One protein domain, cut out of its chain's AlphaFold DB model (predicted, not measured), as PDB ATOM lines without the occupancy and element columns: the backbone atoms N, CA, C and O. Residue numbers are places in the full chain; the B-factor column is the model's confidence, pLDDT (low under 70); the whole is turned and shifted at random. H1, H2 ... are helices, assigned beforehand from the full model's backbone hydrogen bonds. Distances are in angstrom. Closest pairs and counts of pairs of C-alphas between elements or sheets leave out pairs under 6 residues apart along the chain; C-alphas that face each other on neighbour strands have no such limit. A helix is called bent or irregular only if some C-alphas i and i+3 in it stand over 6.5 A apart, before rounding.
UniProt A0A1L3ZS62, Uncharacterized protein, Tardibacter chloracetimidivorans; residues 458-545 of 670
ATOM      1  N   PRO A 458     247.860 181.387 214.833       57.72
ATOM      2  CA  PRO A 458     246.632 182.187 214.698       57.72
ATOM      3  C   PRO A 458     245.932 182.420 216.042       57.72
ATOM      4  O   PRO A 458     245.529 183.539 216.341       57.72
ATOM      5  N   ASP A 459     245.883 181.384 216.884       71.25
ATOM      6  CA  ASP A 459     245.099 181.405 218.122       71.25
ATOM      7  C   ASP A 459     245.661 182.408 219.146       71.25
ATOM      8  O   ASP A 459     244.901 183.109 219.806       71.25
ATOM      9  N   ALA A 460     246.989 182.556 219.220       81.12
ATOM     10  CA  ALA A 460     247.636 183.464 220.172       81.12
ATOM     11  C   ALA A 460     247.442 184.950 219.821       81.12
ATOM     12  O   ALA A 460     247.334 185.794 220.713       81.12
ATOM     13  N   LEU A 461     247.402 185.290 218.526       83.38
ATOM     14  CA  LEU A 461     247.150 186.664 218.093       83.38
ATOM     15  C   LEU A 461     245.682 187.037 218.310       83.38
ATOM     16  O   LEU A 461     245.403 188.120 218.822       83.38
ATOM     17  N   ASP A 462     244.760 186.134 217.979       87.19
ATOM     18  CA  ASP A 462     243.333 186.347 218.207       87.19
ATOM     19  C   ASP A 462     243.025 186.457 219.705       87.19
ATOM     20  O   ASP A 462     242.253 187.325 220.113       87.19
ATOM     21  N   GLU A 463     243.678 185.652 220.547       90.88
ATOM     22  CA  GLU A 463     243.565 185.741 222.005       90.88
ATOM     23  C   GLU A 463     244.097 187.078 222.545       90.88
ATOM     24  O   GLU A 463     243.440 187.716 223.372       90.88
ATOM     25  N   LEU A 464     245.231 187.566 222.031       90.94
ATOM     26  CA  LEU A 464     245.762 188.884 222.389       90.94
ATOM     27  C   LEU A 464     244.814 190.016 221.967       90.94
ATOM     28  O   LEU A 464     244.563 190.931 222.751       90.94
ATOM     29  N   VAL A 465     244.260 189.955 220.753       92.38
ATOM     30  CA  VAL A 465     243.300 190.952 220.258       92.38
ATOM     31  C   VAL A 465     242.020 190.922 221.094       92.38
ATOM     32  O   VAL A 465     241.547 191.980 221.503       92.38
ATOM     33  N   ARG A 466     241.497 189.740 221.442       93.75
ATOM     34  CA  ARG A 466     240.349 189.605 222.358       93.75
ATOM     35  C   ARG A 466     240.643 190.186 223.733       93.75
ATOM     36  O   ARG A 466     239.808 190.904 224.274       93.75
ATOM     37  N   LYS A 467     241.835 189.940 224.281       94.56
ATOM     38  CA  LYS A 467     242.265 190.522 225.559       94.56
ATOM     39  C   LYS A 467     242.341 192.048 225.485       94.56
ATOM     40  O   LYS A 467     241.889 192.725 226.403       94.56
ATOM     41  N   ASN A 468     242.860 192.599 224.391       95.31
ATOM     42  CA  ASN A 468     242.906 194.045 224.182       95.31
ATOM     43  C   ASN A 468     241.505 194.653 224.059       95.31
ATOM     44  O   ASN A 468     241.234 195.669 224.695       95.31
ATOM     45  N   ILE A 469     240.605 194.004 223.313       95.06
ATOM     46  CA  ILE A 469     239.197 194.408 223.195       95.06
ATOM     47  C   ILE A 469     238.508 194.388 224.563       95.06
ATOM     48  O   ILE A 469     237.847 195.359 224.922       95.06
ATOM     49  N   ALA A 470     238.705 193.324 225.349       93.06
ATOM     50  CA  ALA A 470     238.149 193.196 226.698       93.06
ATOM     51  C   ALA A 470     238.670 194.281 227.657       93.06
ATOM     52  O   ALA A 470     237.931 194.751 228.516       93.06
ATOM     53  N   ASN A 471     239.918 194.721 227.472       93.81
ATOM     54  CA  ASN A 471     240.521 195.817 228.231       93.81
ATOM     55  C   ASN A 471     240.187 197.213 227.668       93.81
ATOM     56  O   ASN A 471     240.695 198.207 228.183       93.81
ATOM     57  N   GLY A 472     239.386 197.309 226.600       94.62
ATOM     58  CA  GLY A 472     239.042 198.579 225.953       94.62
ATOM     59  C   GLY A 472     240.217 199.277 225.257       94.62
ATOM     60  O   GLY A 472     240.153 200.481 225.024       94.62
ATOM     61  N   ILE A 473     241.292 198.553 224.935       94.88
ATOM     62  CA  ILE A 473     242.475 199.109 224.269       94.88
ATOM     63  C   ILE A 473     242.149 199.333 222.794       94.88
ATOM     64  O   ILE A 473     241.907 198.372 222.061       94.88
ATOM     65  N   GLU A 474     242.188 200.584 222.344       95.56
ATOM     66  CA  GLU A 474     241.966 200.935 220.940       95.56
ATOM     67  C   GLU A 474     243.105 200.433 220.033       95.56
ATOM     68  O   GLU A 474     244.289 200.520 220.355       95.56
ATOM     69  N   GLY A 475     242.720 199.884 218.886       94.69
ATOM     70  CA  GLY A 475     243.572 199.505 217.768       94.69
ATOM     71  C   GLY A 475     243.736 200.649 216.764       94.69
ATOM     72  O   GLY A 475     243.845 201.818 217.121       94.69
ATOM     73  N   ASN A 476     243.776 200.326 215.471       95.56
ATOM     74  CA  ASN A 476     243.977 201.318 214.421       95.56
ATOM     75  C   ASN A 476     242.639 201.973 214.002       95.56
ATOM     76  O   ASN A 476     241.830 201.320 213.330       95.56
ATOM     77  N   PRO A 477     242.417 203.276 214.276       94.56
ATOM     78  CA  PRO A 477     241.157 203.954 213.956       94.56
ATOM     79  C   PRO A 477     240.851 203.999 212.450       94.56
ATOM     80  O   PRO A 477     239.688 204.103 212.049       94.56
ATOM     81  N   ALA A 478     241.865 203.858 211.586       94.06
ATOM     82  CA  ALA A 478     241.670 203.796 210.142       94.06
ATOM     83  C   ALA A 478     240.861 202.562 209.711       94.06
ATOM     84  O   ALA A 478     240.211 202.598 208.666       94.06
ATOM     85  N   ILE A 479     240.876 201.469 210.484       95.06
ATOM     86  CA  ILE A 479     240.093 200.268 210.164       95.06
ATOM     87  C   ILE A 479     238.596 200.577 210.279       95.06
ATOM     88  O   ILE A 479     237.846 200.347 209.325       95.06
ATOM     89  N   THR A 480     238.176 201.185 211.389       96.06
ATOM     90  CA  THR A 480     236.787 201.608 211.612       96.06
ATOM     91  C   THR A 480     236.363 202.673 210.605       96.06
ATOM     92  O   THR A 480     235.295 202.554 210.012       96.06
ATOM     93  N   ALA A 481     237.211 203.674 210.334       94.19
ATOM     94  CA  ALA A 481     236.908 204.733 209.369       94.19
ATOM     95  C   ALA A 481     236.742 204.207 207.929       94.19
ATOM     96  O   ALA A 481     235.840 204.629 207.200       94.19
ATOM     97  N   ASN A 482     237.578 203.249 207.516       93.25
ATOM     98  CA  ASN A 482     237.443 202.591 206.217       93.25
ATOM     99  C   ASN A 482     236.148 201.777 206.120       93.25
ATOM    100  O   ASN A 482     235.507 201.786 205.074       93.25
ATOM    101  N   TYR A 483     235.751 201.084 207.189       94.88
ATOM    102  CA  TYR A 483     234.479 200.364 207.214       94.88
ATOM    103  C   TYR A 483     233.282 201.329 207.179       94.88
ATOM    104  O   TYR A 483     232.377 201.157 206.363       94.88
ATOM    105  N   ALA A 484     233.316 202.390 207.991       94.69
ATOM    106  CA  ALA A 484     232.287 203.426 208.058       94.69
ATOM    107  C   ALA A 484     232.028 204.069 206.690       94.69
ATOM    108  O   ALA A 484     230.906 204.054 206.185       94.69
ATOM    109  N   SER A 485     233.092 204.547 206.041       92.44
ATOM    110  CA  SER A 485     233.005 205.179 204.722       92.44
ATOM    111  C   SER A 485     232.566 204.205 203.628       92.44
ATOM    112  O   SER A 485     231.658 204.519 202.862       92.44
ATOM    113  N   ARG A 486     233.177 203.015 203.545       91.00
ATOM    114  CA  ARG A 486     232.951 202.093 202.418       91.00
ATOM    115  C   ARG A 486     231.655 201.302 202.523       91.00
ATOM    116  O   ARG A 486     231.036 201.026 201.502       91.00
ATOM    117  N   SER A 487     231.278 200.873 203.723       93.31
ATOM    118  CA  SER A 487     230.153 199.950 203.910       93.31
ATOM    119  C   SER A 487     228.858 200.664 204.289       93.31
ATOM    120  O   SER A 487     227.776 200.194 203.923       93.31
ATOM    121  N   LEU A 488     228.949 201.802 204.981       93.31
ATOM    122  CA  LEU A 488     227.784 202.500 205.535       93.31
ATOM    123  C   LEU A 488     227.588 203.905 204.961       93.31
ATOM    124  O   LEU A 488     226.454 204.379 204.950       93.31
ATOM    125  N   GLY A 489     228.650 204.553 204.477       94.00
ATOM    126  CA  GLY A 489     228.587 205.935 203.998       94.00
ATOM    127  C   GLY A 489     228.284 206.935 205.116       94.00
ATOM    128  O   GLY A 489     227.597 207.920 204.873       94.00
ATOM    129  N   VAL A 490     228.752 206.667 206.340       96.25
ATOM    130  CA  VAL A 490     228.527 207.524 207.519       96.25
ATOM    131  C   VAL A 490     229.849 207.891 208.204       96.25
ATOM    132  O   VAL A 490     230.855 207.201 207.992       96.25
ATOM    133  N   PRO A 491     229.880 208.953 209.032       96.94
ATOM    134  CA  PRO A 491     231.041 209.281 209.855       96.94
ATOM    135  C   PRO A 491     231.463 208.122 210.783       96.94
ATOM    136  O   PRO A 491     230.615 207.329 211.202       96.94
ATOM    137  N   PRO A 492     232.752 208.023 211.166       96.12
ATOM    138  CA  PRO A 492     233.239 206.943 212.030       96.12
ATOM    139  C   PRO A 492     232.495 206.809 213.366       96.12
ATOM    140  O   PRO A 492     232.308 205.691 213.839       96.12
ATOM    141  N   GLU A 493     232.031 207.914 213.950       96.62
ATOM    142  CA  GLU A 493     231.312 207.908 215.232       96.62
ATOM    143  C   GLU A 493     229.910 207.285 215.122       96.62
ATOM    144  O   GLU A 493     229.518 206.475 215.965       96.62
ATOM    145  N   ASP A 494     229.190 207.549 214.028       97.56
ATOM    146  CA  ASP A 494     227.908 206.891 213.753       97.56
ATOM    147  C   ASP A 494     228.099 205.401 213.454       97.56
ATOM    148  O   ASP A 494     227.320 204.563 213.913       97.56
ATOM    149  N   ALA A 495     229.183 205.042 212.760       97.19
ATOM    150  CA  ALA A 495     229.535 203.643 212.548       97.19
ATOM    151  C   ALA A 495     229.876 202.924 213.863       97.19
ATOM    152  O   ALA A 495     229.422 201.798 214.056       97.19
ATOM    153  N   LYS A 496     230.618 203.550 214.791       97.62
ATOM    154  CA  LYS A 496     230.899 202.981 216.124       97.62
ATOM    155  C   LYS A 496     229.615 202.740 216.918       97.62
ATOM    156  O   LYS A 496     229.479 201.680 217.527       97.62
ATOM    157  N   ARG A 497     228.666 203.679 216.876       97.81
ATOM    158  CA  ARG A 497     227.356 203.551 217.535       97.81
ATOM    159  C   ARG A 497     226.525 202.415 216.939       97.81
ATOM    160  O   ARG A 497     225.983 201.600 217.678       97.81
ATOM    161  N   ALA A 498     226.496 202.299 215.612       97.75
ATOM    162  CA  ALA A 498     225.855 201.176 214.939       97.75
ATOM    163  C   ALA A 498     226.553 199.835 215.238       97.75
ATOM    164  O   ALA A 498     225.878 198.829 215.427       97.75
ATOM    165  N   LEU A 499     227.888 199.799 215.334       97.75
ATOM    166  CA  LEU A 499     228.632 198.591 215.717       97.75
ATOM    167  C   LEU A 499     228.319 198.188 217.157       97.75
ATOM    168  O   LEU A 499     228.171 197.003 217.436       97.75
ATOM    169  N   GLN A 500     228.162 199.157 218.058       97.81
ATOM    170  CA  GLN A 500     227.735 198.884 219.422       97.81
ATOM    171  C   GLN A 500     226.316 198.301 219.474       97.81
ATOM    172  O   GLN A 500     226.106 197.295 220.144       97.81
ATOM    173  N   PHE A 501     225.377 198.837 218.687       97.88
ATOM    174  CA  PHE A 501     224.047 198.238 218.540       97.88
ATOM    175  C   PHE A 501     224.122 196.776 218.068       97.88
ATOM    176  O   PHE A 501     223.445 195.915 218.632       97.88
ATOM    177  N   ILE A 502     224.970 196.469 217.075       97.94
ATOM    178  CA  ILE A 502     225.184 195.084 216.624       97.94
ATOM    179  C   ILE A 502     225.736 194.221 217.754       97.94
ATOM    180  O   ILE A 502     225.214 193.135 217.981       97.94
ATOM    181  N   ALA A 503     226.735 194.704 218.493       97.38
ATOM    182  CA  ALA A 503     227.311 193.952 219.601       97.38
ATOM    183  C   ALA A 503     226.295 193.644 220.715       97.38
ATOM    184  O   ALA A 503     226.355 192.574 221.313       97.38
ATOM    185  N   GLU A 504     225.345 194.546 220.970       97.44
ATOM    186  CA  GLU A 504     224.320 194.383 222.008       97.44
ATOM    187  C   GLU A 504     223.120 193.533 221.563       97.44
ATOM    188  O   GLU A 504     222.535 192.818 222.377       97.44
ATOM    189  N   LYS A 505     222.708 193.626 220.291       97.75
ATOM    190  CA  LYS A 505     221.488 192.970 219.779       97.75
ATOM    191  C   LYS A 505     221.738 191.679 219.007       97.75
ATOM    192  O   LYS A 505     220.806 190.894 218.857       97.75
ATOM    193  N   HIS A 506     222.967 191.453 218.552       97.00
ATOM    194  CA  HIS A 506     223.370 190.297 217.752       97.00
ATOM    195  C   HIS A 506     224.615 189.640 218.368       97.00
ATOM    196  O   HIS A 506     225.731 189.858 217.883       97.00
ATOM    197  N   PRO A 507     224.456 188.849 219.452       96.56
ATOM    198  CA  PRO A 507     225.571 188.222 220.167       96.56
ATOM    199  C   PRO A 507     226.494 187.390 219.266       96.56
ATOM    200  O   PRO A 507     227.699 187.340 219.488       96.56
ATOM    201  N   GLU A 508     225.954 186.788 218.204       96.00
ATOM    202  CA  GLU A 508     226.700 186.016 217.206       96.00
ATOM    203  C   GLU A 508     227.658 186.859 216.343       96.00
ATOM    204  O   GLU A 508     228.534 186.309 215.676       96.00
ATOM    205  N   LEU A 509     227.500 188.186 216.355       97.06
ATOM    206  CA  LEU A 509     228.346 189.161 215.663       97.06
ATOM    207  C   LEU A 509     229.147 190.043 216.637       97.06
ATOM    208  O   LEU A 509     229.904 190.905 216.187       97.06
ATOM    209  N   ALA A 510     228.987 189.860 217.952       96.62
ATOM    210  CA  ALA A 510     229.473 190.806 218.952       96.62
ATOM    211  C   ALA A 510     230.999 190.926 219.002       96.62
ATOM    212  O   ALA A 510     231.512 192.042 219.088       96.62
ATOM    213  N   ASP A 511     231.728 189.816 218.885       95.94
ATOM    214  CA  ASP A 511     233.195 189.827 218.904       95.94
ATOM    215  C   ASP A 511     233.769 190.637 217.734       95.94
ATOM    216  O   ASP A 511     234.623 191.503 217.926       95.94
ATOM    217  N   ASP A 512     233.252 190.414 216.524       97.00
ATOM    218  CA  ASP A 512     233.665 191.142 215.322       97.00
ATOM    219  C   ASP A 512     233.230 192.612 215.352       97.00
ATOM    220  O   ASP A 512     233.978 193.491 214.916       97.00
ATOM    221  N   ALA A 513     232.032 192.891 215.873       97.38
ATOM    222  CA  ALA A 513     231.525 194.248 216.011       97.38
ATOM    223  C   ALA A 513     232.366 195.055 217.010       97.38
ATOM    224  O   ALA A 513     232.745 196.189 216.714       97.38
ATOM    225  N   ASN A 514     232.728 194.458 218.149       97.50
ATOM    226  CA  ASN A 514     233.618 195.064 219.137       97.50
ATOM    227  C   ASN A 514     235.045 195.232 218.606       97.50
ATOM    228  O   ASN A 514     235.641 196.291 218.815       97.50
ATOM    229  N   ALA A 515     235.563 194.243 217.870       97.06
ATOM    230  CA  ALA A 515     236.855 194.349 217.199       97.06
ATOM    231  C   ALA A 515     236.884 195.544 216.241       97.06
ATOM    232  O   ALA A 515     237.730 196.426 216.382       97.06
ATOM    233  N   LEU A 516     235.915 195.640 215.323       96.75
ATOM    234  CA  LEU A 516     235.826 196.756 214.380       96.75
ATOM    235  C   LEU A 516     235.573 198.098 215.065       96.75
ATOM    236  O   LEU A 516     236.123 199.106 214.622       96.75
ATOM    237  N   ARG A 517     234.769 198.139 216.134       97.69
ATOM    238  CA  ARG A 517     234.479 199.371 216.890       97.69
ATOM    239  C   ARG A 517     235.745 199.945 217.520       97.69
ATOM    240  O   ARG A 517     235.917 201.160 217.519       97.69
ATOM    241  N   LEU A 518     236.626 199.070 218.002       97.31
ATOM    242  CA  LEU A 518     237.916 199.424 218.590       97.31
ATOM    243  C   LEU A 518     239.059 199.473 217.565       97.31
ATOM    244  O   LEU A 518     240.202 199.610 217.965       97.31
ATOM    245  N   GLY A 519     238.809 199.378 216.256       96.25
ATOM    246  CA  GLY A 519     239.864 199.526 215.245       96.25
ATOM    247  C   GLY A 519     240.749 198.290 215.038       96.25
ATOM    248  O   GLY A 519     241.894 198.415 214.602       96.25
ATOM    249  N   TYR A 520     240.241 197.093 215.322       97.06
ATOM    250  CA  TYR A 520     240.855 195.814 214.955       97.06
ATOM    251  C   TYR A 520     240.165 195.197 213.733       97.06
ATOM    252  O   TYR A 520     239.051 195.565 213.357       97.06
ATOM    253  N   ALA A 521     240.842 194.249 213.082       95.38
ATOM    254  CA  ALA A 521     240.221 193.431 212.044       95.38
ATOM    255  C   ALA A 521     239.209 192.450 212.662       95.38
ATOM    256  O   ALA A 521     239.359 192.045 213.811       95.38
ATOM    257  N   THR A 522     238.201 192.047 211.884       95.88
ATOM    258  CA  THR A 522     237.259 190.993 212.288       95.88
ATOM    259  C   THR A 522     237.973 189.648 212.412       95.88
ATOM    260  O   THR A 522     238.825 189.321 211.584       95.88
ATOM    261  N   PHE A 523     237.581 188.854 213.404       94.19
ATOM    262  CA  PHE A 523     237.989 187.463 213.580       94.19
ATOM    263  C   PHE A 523     237.369 186.559 212.513       94.19
ATOM    264  O   PHE A 523     237.969 185.565 212.101       94.19
ATOM    265  N   THR A 524     236.172 186.895 212.014       91.94
ATOM    266  CA  THR A 524     235.613 186.168 210.869       91.94
ATOM    267  C   THR A 524     236.256 186.601 209.545       91.94
ATOM    268  O   THR A 524     236.617 187.773 209.367       91.94
ATOM    269  N   PRO A 525     236.382 185.677 208.565       87.62
ATOM    270  CA  PRO A 525     236.930 185.990 207.251       87.62
ATOM    271  C   PRO A 525     236.252 187.201 206.606       87.62
ATOM    272  O   PRO A 525     235.021 187.339 206.627       87.62
ATOM    273  N   LYS A 526     237.076 188.060 205.987       70.31
ATOM    274  CA  LYS A 526     236.650 189.320 205.363       70.31
ATOM    275  C   LYS A 526     235.397 189.118 204.502       70.31
ATOM    276  O   LYS A 526     235.379 188.308 203.579       70.31
ATOM    277  N   GLY A 527     234.348 189.879 204.815       81.38
ATOM    278  CA  GLY A 527     233.076 189.890 204.087       81.38
ATOM    279  C   GLY A 527     231.965 189.020 204.684       81.38
ATOM    280  O   GLY A 527     230.805 189.233 204.334       81.38
ATOM    281  N   LYS A 528     232.252 188.081 205.601       92.31
ATOM    282  CA  LYS A 528     231.182 187.355 206.315       92.31
ATOM    283  C   LYS A 528     230.464 188.277 207.303       92.31
ATOM    284  O   LYS A 528     229.258 188.456 207.160       92.31
ATOM    285  N   PHE A 529     231.211 188.937 208.193       95.44
ATOM    286  CA  PHE A 529     230.664 189.962 209.087       95.44
ATOM    287  C   PHE A 529     229.929 191.059 208.312       95.44
ATOM    288  O   PHE A 529     228.770 191.332 208.589       95.44
ATOM    289  N   GLY A 530     230.557 191.636 207.277       93.88
ATOM    290  CA  GLY A 530     229.953 192.724 206.497       93.88
ATOM    291  C   GLY A 530     228.594 192.362 205.885       93.88
ATOM    292  O   GLY A 530     227.658 193.145 205.981       93.88
ATOM    293  N   ARG A 531     228.443 191.154 205.326       94.94
ATOM    294  CA  ARG A 531     227.160 190.705 204.755       94.94
ATOM    295  C   ARG A 531     226.052 190.554 205.798       94.94
ATOM    296  O   ARG A 531     224.902 190.816 205.470       94.94
ATOM    297  N   ALA A 532     226.393 190.145 207.018       95.62
ATOM    298  CA  ALA A 532     225.428 189.980 208.102       95.62
ATOM    299  C   ALA A 532     225.121 191.310 208.815       95.62
ATOM    300  O   ALA A 532     223.960 191.664 208.993       95.62
ATOM    301  N   ALA A 533     226.154 192.074 209.177       96.69
ATOM    302  CA  ALA A 533     226.042 193.264 210.013       96.69
ATOM    303  C   ALA A 533     225.583 194.512 209.245       96.69
ATOM    304  O   ALA A 533     224.802 195.297 209.770       96.69
ATOM    305  N   THR A 534     226.030 194.722 207.999       96.81
ATOM    306  CA  THR A 534     225.766 195.981 207.277       96.81
ATOM    307  C   THR A 534     224.273 196.286 207.083       96.81
ATOM    308  O   THR A 534     223.895 197.428 207.345       96.81
ATOM    309  N   PRO A 535     223.396 195.340 206.688       97.44
ATOM    310  CA  PRO A 535     221.960 195.617 206.587       97.44
ATOM    311  C   PRO A 535     221.333 196.014 207.931       97.44
ATOM    312  O   PRO A 535     220.524 196.936 207.985       97.44
ATOM    313  N   LEU A 536     221.751 195.359 209.019       97.31
ATOM    314  CA  LEU A 536     221.272 195.626 210.378       97.31
ATOM    315  C   LEU A 536     221.722 197.009 210.870       97.31
ATOM    316  O   LEU A 536     220.919 197.771 211.403       97.31
ATOM    317  N   MET A 537     222.985 197.364 210.623       97.81
ATOM    318  CA  MET A 537     223.536 198.681 210.947       97.81
ATOM    319  C   MET A 537     222.857 199.795 210.157       97.81
ATOM    320  O   MET A 537     222.549 200.840 210.720       97.81
ATOM    321  N   ARG A 538     222.607 199.582 208.859       97.25
ATOM    322  CA  ARG A 538     221.890 200.555 208.025       97.25
ATOM    323  C   ARG A 538     220.483 200.783 208.547       97.25
ATOM    324  O   ARG A 538     220.103 201.931 208.719       97.25
ATOM    325  N   LYS A 539     219.757 199.705 208.856       97.06
ATOM    326  CA  LYS A 539     218.420 199.799 209.442       97.06
ATOM    327  C   LYS A 539     218.440 200.591 210.754       97.06
ATOM    328  O   LYS A 539     217.662 201.518 210.901       97.06
ATOM    329  N   PHE A 540     219.380 200.299 211.654       97.88
ATOM    330  CA  PHE A 540     219.547 201.062 212.896       97.88
ATOM    331  C   PHE A 540     219.795 202.563 212.650       97.88
ATOM    332  O   PHE A 540     219.160 203.400 213.284       97.88
ATOM    333  N   LEU A 541     220.671 202.906 211.698       97.38
ATOM    334  CA  LEU A 541     220.990 204.293 211.324       97.38
ATOM    335  C   LEU A 541     219.864 205.005 210.545       97.38
ATOM    336  O   LEU A 541     219.860 206.232 210.413       97.38
ATOM    337  N   GLU A 542     218.935 204.248 209.959       96.06
ATOM    338  CA  GLU A 542     217.693 204.784 209.401       96.06
ATOM    339  C   GLU A 542     216.678 205.047 210.518       96.06
ATOM    340  O   GLU A 542     216.132 206.149 210.586       96.06
ATOM    341  N   ASP A 543     216.477 204.072 211.408       96.12
ATOM    342  CA  ASP A 543     215.517 204.122 212.515       96.12
ATOM    343  C   ASP A 543     215.855 205.238 213.524       96.12
ATOM    344  O   ASP A 543     214.956 205.875 214.072       96.12
ATOM    345  N   ASP A 544     217.140 205.531 213.742       96.25
ATOM    346  CA  ASP A 544     217.593 206.607 214.636       96.25
ATOM    347  C   ASP A 544     217.649 208.005 213.976       96.25
ATOM    348  O   ASP A 544     218.050 208.988 214.608       96.25
ATOM    349  N   GLY A 545     217.288 208.099 212.691       96.69
ATOM    350  CA  GLY A 545     217.273 209.341 211.921       96.69
ATOM    351  C   GLY A 545     218.645 209.869 211.479       96.69
ATOM    352  O   GLY A 545     218.724 210.973 210.937       96.69
TER     353      GLY A 545
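What this domain is: This is residues 458 to 545 of the 670 residues of an uncharacterized protein of Tardibacter chloracetimidivorans (UniProt A0A1L3ZS62). Look first for the helical hairpin of H3 and H4, the core of this small helical domain; H2 crosses H3 near its first residues, H5 crosses H3 on another side, and H1 packs on H4 with residues 465 to 469 alone. H1 and the last residues of H5 lie at the two ends of the longest axis. The printed part has 88 residues with five named helices, in the order H1, H2, H3, H4, H5, and no named strand, and the class is all helix. The whole is compact, with a radius of gyration of the C-alphas of 12.2 A, yet elongated in outline, with spans of 40 by 23 by 21 A.

Where its parts are: Find C-alpha 458 at (246.632, 182.187, 214.698); from there H1 runs through residues 458 to 470, 18.4 A long. Next come H2, residues 477 to 488, 15.9 A, and H3, residues 492 to 505, 19.8 A, which begins at C-alpha 492 at (233.239, 206.943, 212.030). H4, residues 507 to 517, is 14.6 A long and irregular: C-alphas 508 and 511 are 7.7 A apart. H5, residues 528 to 543, is the longest at 23.8 A and ends at C-alpha 543 at (215.517, 204.122, 212.515). It has a kink of 26 degrees near residue 535 and is only just irregular, with C-alphas 532 and 535 6.8 A apart.

How they stand to each other: Start at H4, the hub, which touches the four other helices. H3 and H4 form the hairpin, opposite ways at a shallow tilt of 20 degrees; their closest C-alphas are those of Ala 503 and Ala 510, 3.9 A apart. H1 touches H4 about perpendicular, at 81 degrees, with C-alphas of Ile 469 and Ala 515 closest at 6.4 A. H5 touches H3 about perpendicular, at 76 degrees, with C-alphas of Ala 498 and Met 537 closest at 5.2 A. H2 touches residues 492 to 496 of H3 at 80 degrees, about perpendicular, with C-alphas of Ala 481 and Pro 492 closest at 5.0 A. H1 is apart from H2, H3 and H5. In H1, H2 and H3 every O i to N i+4 pair is within hydrogen-bond range; in H4 5 of 7 pairs are, and in H5 10 of 12.

The domain as a whole: The two C-alphas farthest apart are those of Ala 460 and Gly 545, 40.7 A. The printed part has no cut, and no link is long. The mean pLDDT of the printed part is 94.1, and residue 458 alone is under 70.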